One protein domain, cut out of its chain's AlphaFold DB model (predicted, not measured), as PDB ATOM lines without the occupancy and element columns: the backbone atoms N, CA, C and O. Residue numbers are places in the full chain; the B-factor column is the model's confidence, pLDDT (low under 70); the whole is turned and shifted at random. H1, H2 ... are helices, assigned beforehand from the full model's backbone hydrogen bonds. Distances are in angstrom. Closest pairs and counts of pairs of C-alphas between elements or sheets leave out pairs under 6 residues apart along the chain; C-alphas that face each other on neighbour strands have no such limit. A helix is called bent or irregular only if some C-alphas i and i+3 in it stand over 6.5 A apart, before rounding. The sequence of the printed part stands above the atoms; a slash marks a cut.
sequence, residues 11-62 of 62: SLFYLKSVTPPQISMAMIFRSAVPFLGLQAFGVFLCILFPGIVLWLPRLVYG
ATOM      1  N   SER A  11      48.546  48.574 -16.085       71.31
ATOM      2  CA  SER A  11      47.657  47.453 -15.744       71.31
ATOM      3  C   SER A  11      48.402  46.122 -15.626       71.31
ATOM      4  O   SER A  11      48.033  45.283 -14.813       71.31
ATOM      5  N   LEU A  12      49.459  45.917 -16.419       73.81
ATOM      6  CA  LEU A  12      50.276  44.701 -16.378       73.81
ATOM      7  C   LEU A  12      51.227  44.710 -15.174       73.81
ATOM      8  O   LEU A  12      51.440  43.664 -14.567       73.81
ATOM      9  N   PHE A  13      51.753  45.879 -14.789       76.50
ATOM     10  CA  PHE A  13      52.526  46.053 -13.552       76.50
ATOM     11  C   PHE A  13      51.652  45.914 -12.305       76.50
ATOM     12  O   PHE A  13      52.063  45.251 -11.355       76.50
ATOM     13  N   TYR A  14      50.424  46.437 -12.340       77.88
ATOM     14  CA  TYR A  14      49.419  46.202 -11.305       77.88
ATOM     15  C   TYR A  14      49.048  44.719 -11.200       77.88
ATOM     16  O   TYR A  14      49.012  44.152 -10.112       77.88
ATOM     17  N   LEU A  15      48.842  44.040 -12.332       79.94
ATOM     18  CA  LEU A  15      48.597  42.602 -12.314       79.94
ATOM     19  C   LEU A  15      49.804  41.873 -11.711       79.94
ATOM     20  O   LEU A  15      49.640  41.033 -10.830       79.94
ATOM     21  N   LYS A  16      51.034  42.244 -12.087       80.75
ATOM     22  CA  LYS A  16      52.245  41.640 -11.521       80.75
ATOM     23  C   LYS A  16      52.375  41.838 -10.006       80.75
ATOM     24  O   LYS A  16      52.902  40.935  -9.363       80.75
ATOM     25  N   SER A  17      51.883  42.939  -9.429       80.62
ATOM     26  CA  SER A  17      51.948  43.161  -7.975       80.62
ATOM     27  C   SER A  17      51.023  42.248  -7.165       80.62
ATOM     28  O   SER A  17      51.280  42.031  -5.987       80.62
ATOM     29  N   VAL A  18      49.970  41.701  -7.782       86.00
ATOM     30  CA  VAL A  18      49.033  40.759  -7.134       86.00
ATOM     31  C   VAL A  18      49.239  39.303  -7.566       86.00
ATOM     32  O   VAL A  18      48.628  38.395  -7.006       86.00
ATOM     33  N   THR A  19      50.086  39.061  -8.570       84.31
ATOM     34  CA  THR A  19      50.268  37.733  -9.170       84.31
ATOM     35  C   THR A  19      51.419  36.968  -8.499       84.31
ATOM     36  O   THR A  19      52.470  37.563  -8.246       84.31
ATOM     37  N   PRO A  20      51.283  35.644  -8.272       82.75
ATOM     38  CA  PRO A  20      52.327  34.821  -7.663       82.75
ATOM     39  C   PRO A  20      53.712  34.957  -8.337       82.75
ATOM     40  O   PRO A  20      53.801  35.194  -9.550       82.75
ATOM     41  N   PRO A  21      54.821  34.783  -7.588       81.50
ATOM     42  CA  PRO A  21      56.181  34.993  -8.092       81.50
ATOM     43  C   PRO A  21      56.564  34.061  -9.252       81.50
ATOM     44  O   PRO A  21      57.446  34.412 -10.033       81.50
ATOM     45  N   GLN A  22      55.872  32.928  -9.414       86.12
ATOM     46  CA  GLN A  22      56.072  31.978 -10.514       86.12
ATOM     47  C   GLN A  22      55.648  32.545 -11.879       86.12
ATOM     48  O   GLN A  22      56.127  32.082 -12.914       86.12
ATOM     49  N   ILE A  23      54.764  33.548 -11.910       84.19
ATOM     50  CA  ILE A  23      54.320  34.172 -13.157       84.19
ATOM     51  C   ILE A  23      55.289  35.296 -13.520       84.19
ATOM     52  O   ILE A  23      55.373  36.322 -12.839       84.19
ATOM     53  N   SER A  24      56.028  35.124 -14.613       84.12
ATOM     54  CA  SER A  24      56.956  36.143 -15.103       84.12
ATOM     55  C   SER A  24      56.223  37.281 -15.816       84.12
ATOM     56  O   SER A  24      55.145  37.105 -16.387       84.12
ATOM     57  N   MET A  25      56.847  38.459 -15.846       81.25
ATOM     58  CA  MET A  25      56.310  39.603 -16.584       81.25
ATOM     59  C   MET A  25      56.144  39.289 -18.079       81.25
ATOM     60  O   MET A  25      55.170  39.696 -18.704       81.25
ATOM     61  N   ALA A  26      57.055  38.489 -18.643       82.56
ATOM     62  CA  ALA A  26      56.985  38.034 -20.027       82.56
ATOM     63  C   ALA A  26      55.729  37.188 -20.310       82.56
ATOM     64  O   ALA A  26      55.145  37.311 -21.385       82.56
ATOM     65  N   MET A  27      55.277  36.370 -19.353       83.44
ATOM     66  CA  MET A  27      54.048  35.577 -19.489       83.44
ATOM     67  C   MET A  27      52.805  36.474 -19.545       83.44
ATOM     68  O   MET A  27      51.930  36.265 -20.384       83.44
ATOM     69  N   ILE A  28      52.780  37.510 -18.705       83.25
ATOM     70  CA  ILE A  28      51.720  38.524 -18.655       83.25
ATOM     71  C   ILE A  28      51.687  39.353 -19.951       83.25
ATOM     72  O   ILE A  28      50.623  39.612 -20.505       83.25
ATOM     73  N   PHE A  29      52.848  39.731 -20.491       81.06
ATOM     74  CA  PHE A  29      52.902  40.411 -21.787       81.06
ATOM     75  C   PHE A  29      52.412  39.512 -22.921       81.06
ATOM     76  O   PHE A  29      51.630  39.955 -23.761       81.06
ATOM     77  N   ARG A  30      52.819  38.239 -22.938       83.00
ATOM     78  CA  ARG A  30      52.441  37.305 -24.005       83.00
ATOM     79  C   ARG A  30      50.935  37.037 -24.048       83.00
ATOM     80  O   ARG A  30      50.399  36.859 -25.137       83.00
ATOM     81  N   SER A  31      50.251  37.046 -22.902       83.12
ATOM     82  CA  SER A  31      48.787  36.931 -22.853       83.12
ATOM     83  C   SER A  31      48.066  38.214 -23.282       83.12
ATOM     84  O   SER A  31      46.963  38.139 -23.818       83.12
ATOM     85  N   ALA A  32      48.690  39.385 -23.126       82.88
ATOM     86  CA  ALA A  32      48.127  40.664 -23.560       82.88
ATOM     87  C   ALA A  32      48.247  40.916 -25.079       82.88
ATOM     88  O   ALA A  32      47.404  41.606 -25.654       82.88
ATOM     89  N   VAL A  33      49.259  40.345 -25.746       84.44
ATOM     90  CA  VAL A  33      49.492  40.481 -27.201       84.44
ATOM     91  C   VAL A  33      48.268  40.152 -28.076       84.44
ATOM     92  O   VAL A  33      47.931  40.987 -28.916       84.44
ATOM     93  N   PRO A  34      47.562  39.012 -27.926       87.69
ATOM     94  CA  PRO A  34      46.399  38.714 -28.771       87.69
ATOM     95  C   PRO A  34      45.275  39.746 -28.611       87.69
ATOM     96  O   PRO A  34      44.632  40.128 -29.588       87.69
ATOM     97  N   PHE A  35      45.077  40.264 -27.398       85.69
ATOM     98  CA  PHE A  35      44.075  41.294 -27.135       85.69
ATOM     99  C   PHE A  35      44.460  42.654 -27.737       85.69
ATOM    100  O   PHE A  35      43.608  43.371 -28.263       85.69
ATOM    101  N   LEU A  36      45.752  42.997 -27.721       85.75
ATOM    102  CA  LEU A  36      46.278  44.162 -28.438       85.75
ATOM    103  C   LEU A  36      46.090  44.024 -29.955       85.75
ATOM    104  O   LEU A  36      45.701  44.993 -30.603       85.75
ATOM    105  N   GLY A  37      46.306  42.825 -30.501       89.88
ATOM    106  CA  GLY A  37      46.049  42.523 -31.910       89.88
ATOM    107  C   GLY A  37      44.586  42.746 -32.290       89.88
ATOM    108  O   GLY A  37      44.305  43.420 -33.279       89.88
ATOM    109  N   LEU A  38      43.651  42.274 -31.460       91.19
ATOM    110  CA  LEU A  38      42.217  42.490 -31.676       91.19
ATOM    111  C   LEU A  38      41.836  43.980 -31.630       91.19
ATOM    112  O   LEU A  38      41.071  44.446 -32.471       91.19
ATOM    113  N   GLN A  39      42.391  44.748 -30.686       88.31
ATOM    114  CA  GLN A  39      42.174  46.201 -30.623       88.31
ATOM    115  C   GLN A  39      42.697  46.914 -31.872       88.31
ATOM    116  O   GLN A  39      41.999  47.754 -32.438       88.31
ATOM    117  N   ALA A  40      43.920  46.592 -32.297       91.56
ATOM    118  CA  ALA A  40      44.517  47.175 -33.491       91.56
ATOM    119  C   ALA A  40      43.694  46.841 -34.740       91.56
ATOM    120  O   ALA A  40      43.444  47.723 -35.557       91.56
ATOM    121  N   PHE A  41      43.201  45.607 -34.842       94.75
ATOM    122  CA  PHE A  41      42.305  45.189 -35.914       94.75
ATOM    123  C   PHE A  41      40.987  45.974 -35.915       94.75
ATOM    124  O   PHE A  41      40.561  46.452 -36.963       94.75
ATOM    125  N   GLY A  42      40.371  46.184 -34.748       92.31
ATOM    126  CA  GLY A  42      39.169  47.014 -34.632       92.31
ATOM    127  C   GLY A  42      39.402  48.452 -35.105       92.31
ATOM    128  O   GLY A  42      38.619  48.979 -35.891       92.31
ATOM    129  N   VAL A  43      40.517  49.068 -34.700       92.31
ATOM    130  CA  VAL A  43      40.899  50.410 -35.178       92.31
ATOM    131  C   VAL A  43      41.131  50.414 -36.687       92.31
ATOM    132  O   VAL A  43      40.663  51.319 -37.377       92.31
ATOM    133  N   PHE A  44      41.804  49.396 -37.215       95.62
ATOM    134  CA  PHE A  44      42.040  49.251 -38.646       95.62
ATOM    135  C   PHE A  44      40.727  49.163 -39.440       95.62
ATOM    136  O   PHE A  44      40.575  49.841 -40.455       95.62
ATOM    137  N   LEU A  45      39.740  48.413 -38.941       94.81
ATOM    138  CA  LEU A  45      38.401  48.369 -39.531       94.81
ATOM    139  C   LEU A  45      37.705  49.731 -39.496       94.81
ATOM    140  O   LEU A  45      37.105  50.116 -40.492       94.81
ATOM    141  N   CYS A  46      37.814  50.485 -38.401       93.44
ATOM    142  CA  CYS A  46      37.250  51.836 -38.325       93.44
ATOM    143  C   CYS A  46      37.888  52.800 -39.338       93.44
ATOM    144  O   CYS A  46      37.201  53.688 -39.838       93.44
ATOM    145  N   ILE A  47      39.178  52.627 -39.650       91.81
ATOM    146  CA  ILE A  47      39.886  53.426 -40.662       91.81
ATOM    147  C   ILE A  47      39.399  53.067 -42.072       91.81
ATOM    148  O   ILE A  47      39.101  53.966 -42.856       91.81
ATOM    149  N   LEU A  48      39.298  51.774 -42.396       95.25
ATOM    150  CA  LEU A  48      38.850  51.322 -43.721       95.25
ATOM    151  C   LEU A  48      37.356  51.570 -43.960       95.25
ATOM    152  O   LEU A  48      36.943  51.890 -45.073       95.25
ATOM    153  N   PHE A  49      36.546  51.436 -42.912       94.12
ATOM    154  CA  PHE A  49      35.096  51.569 -42.956       94.12
ATOM    155  C   PHE A  49      34.650  52.668 -41.985       94.12
ATOM    156  O   PHE A  49      34.077  52.381 -40.929       94.12
ATOM    157  N   PRO A  50      34.836  53.951 -42.344       87.38
ATOM    158  CA  PRO A  50      34.510  55.064 -41.458       87.38
ATOM    159  C   PRO A  50      33.011  55.125 -41.126       87.38
ATOM    160  O   PRO A  50      32.619  55.701 -40.117       87.38
ATOM    161  N   GLY A  51      32.151  54.473 -41.920       87.75
ATOM    162  CA  GLY A  51      30.732  54.290 -41.607       87.75
ATOM    163  C   GLY A  51      30.464  53.655 -40.238       87.75
ATOM    164  O   GLY A  51      29.491  54.041 -39.596       87.75
ATOM    165  N   ILE A  52      31.352  52.775 -39.758       87.81
ATOM    166  CA  ILE A  52      31.222  52.094 -38.457       87.81
ATOM    167  C   ILE A  52      31.228  53.096 -37.295       87.81
ATOM    168  O   ILE A  52      30.514  52.907 -36.314       87.81
ATOM    169  N   VAL A  53      32.004  54.177 -37.405       90.94
ATOM    170  CA  VAL A  53      32.150  55.188 -36.343       90.94
ATOM    171  C   VAL A  53      31.397  56.483 -36.641       90.94
ATOM    172  O   VAL A  53      30.979  57.175 -35.719       90.94
ATOM    173  N   LEU A  54      31.172  56.806 -37.916       89.62
ATOM    174  CA  LEU A  54      30.551  58.063 -38.338       89.62
ATOM    175  C   LEU A  54      29.023  58.004 -38.465       89.62
ATOM    176  O   LEU A  54      28.421  59.017 -38.813       89.62
ATOM    177  N   TRP A  55      28.371  56.859 -38.244       90.69
ATOM    178  CA  TRP A  55      26.906  56.778 -38.342       90.69
ATOM    179  C   TRP A  55      26.208  57.633 -37.271       90.69
ATOM    180  O   TRP A  55      25.318  58.409 -37.600       90.69
ATOM    181  N   LEU A  56      26.663  57.556 -36.014       87.38
ATOM    182  CA  LEU A  56      26.078  58.304 -34.902       87.38
ATOM    183  C   LEU A  56      26.386  59.813 -34.980       87.38
ATOM    184  O   LEU A  56      25.446  60.596 -34.877       87.38
ATOM    185  N   PRO A  57      27.634  60.265 -35.234       89.31
ATOM    186  CA  PRO A  57      27.911  61.682 -35.463       89.31
ATOM    187  C   PRO A  57      27.094  62.281 -36.609       89.31
ATOM    188  O   PRO A  57      26.622  63.401 -36.477       89.31
ATOM    189  N   ARG A  58      26.870  61.535 -37.702       89.44
ATOM    190  CA  ARG A  58      25.994  61.986 -38.797       89.44
ATOM    191  C   ARG A  58      24.524  62.095 -38.405       89.44
ATOM    192  O   ARG A  58      23.810  62.848 -39.043       89.44
ATOM    193  N   LEU A  59      24.071  61.350 -37.399       89.94
ATOM    194  CA  LEU A  59      22.703  61.442 -36.887       89.94
ATOM    195  C   LEU A  59      22.530  62.631 -35.926       89.94
ATOM    196  O   LEU A  59      21.467  63.236 -35.887       89.94
ATOM    197  N   VAL A  60      23.556  62.930 -35.123       92.12
ATOM    198  CA  VAL A  60      23.499  63.948 -34.055       92.12
ATOM    199  C   VAL A  60      23.925  65.338 -34.540       92.12
ATOM    200  O   VAL A  60      23.385  66.335 -34.072       92.12
ATOM    201  N   TYR A  61      24.898  65.408 -35.450       89.00
ATOM    202  CA  TYR A  61      25.456  66.654 -35.996       89.00
ATOM    203  C   TYR A  61      25.149  66.847 -37.490       89.00
ATOM    204  O   TYR A  61      25.746  67.721 -38.117       89.00
ATOM    205  N   GLY A  62      24.292  65.991 -38.058       58.97
ATOM    206  CA  GLY A  62      23.796  66.100 -39.432       58.97
ATOM    207  C   GLY A  62      22.709  67.149 -39.571       58.97
ATOM    208  O   GLY A  62      21.859  67.232 -38.659       58.97
TER     209      GLY A  62
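Overview. This is residues 11 to 62 of the 62 residues of an uncharacterized protein of Azospirillum sp. TSO35-2 (UniProt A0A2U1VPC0). A long helix, H2, makes the long axis; the short helix H1 folds back beside its first residues as a hairpin, and H3 turns off at a steep angle beyond its last residues. There is no packed core, and much of H2 and H3 stands free. The printed part has 52 residues, with three named helices in the order H1, H2, H3 and no named strand; the class is all helix. The whole is extended, with a radius of gyration of the C-alphas of 17.8 A, and spans 55 by 20 by 9 A.

Arrangement. H1, residues 11 to 18, and H2, residues 25 to 48, form a helical hairpin. They touch, with the C-alphas of Leu 12 and Ile 28 closest at 6.7 A. H2 touches H1 with residues 25 to 29 alone. The two run opposite ways at a shallow tilt of 25 degrees. H2 has a kink of 34 degrees near residue 32. H3, residues 51 to 60, is close to H2 but not clearly touching it; their closest C-alphas, of Cys 46 and Ile 52, are 6.0 A apart. H2 and H3 run the same way at a steep tilt of 63 degrees. H1 and H3 are apart. O i to N i+4 pairs are within hydrogen-bond range for 3 of 4 in H1, 18 of 20 in H2 and 4 of 6 in H3.

Along the chain. H1 begins at C-alpha 11 (47.657, 47.453, -15.744) and is 11.0 A long from first to last C-alpha. H2 runs 34.3 A, from C-alpha 25 (56.310, 39.603, -16.584), and is only just irregular: C-alphas 31 and 34 are 6.6 A apart. H3 runs 14.2 A to C-alpha 60 (23.499, 63.948, -34.055) and is only just irregular too: C-alphas 53 and 56 are 7.0 A apart.

Size, cuts and confidence. The outline is a rod, and the two C-alphas farthest apart, of Gln 22 and Gly 62, are 55.2 A apart. The printed part has no cut. The link from H1 to H2 is short and that from H2 to H3 is tight. Residues 33 to 44, 47 to 52 and 55 to 62 stand free. The mean pLDDT of the printed part is 86.0, and residue 62, the chain's last, is under 70.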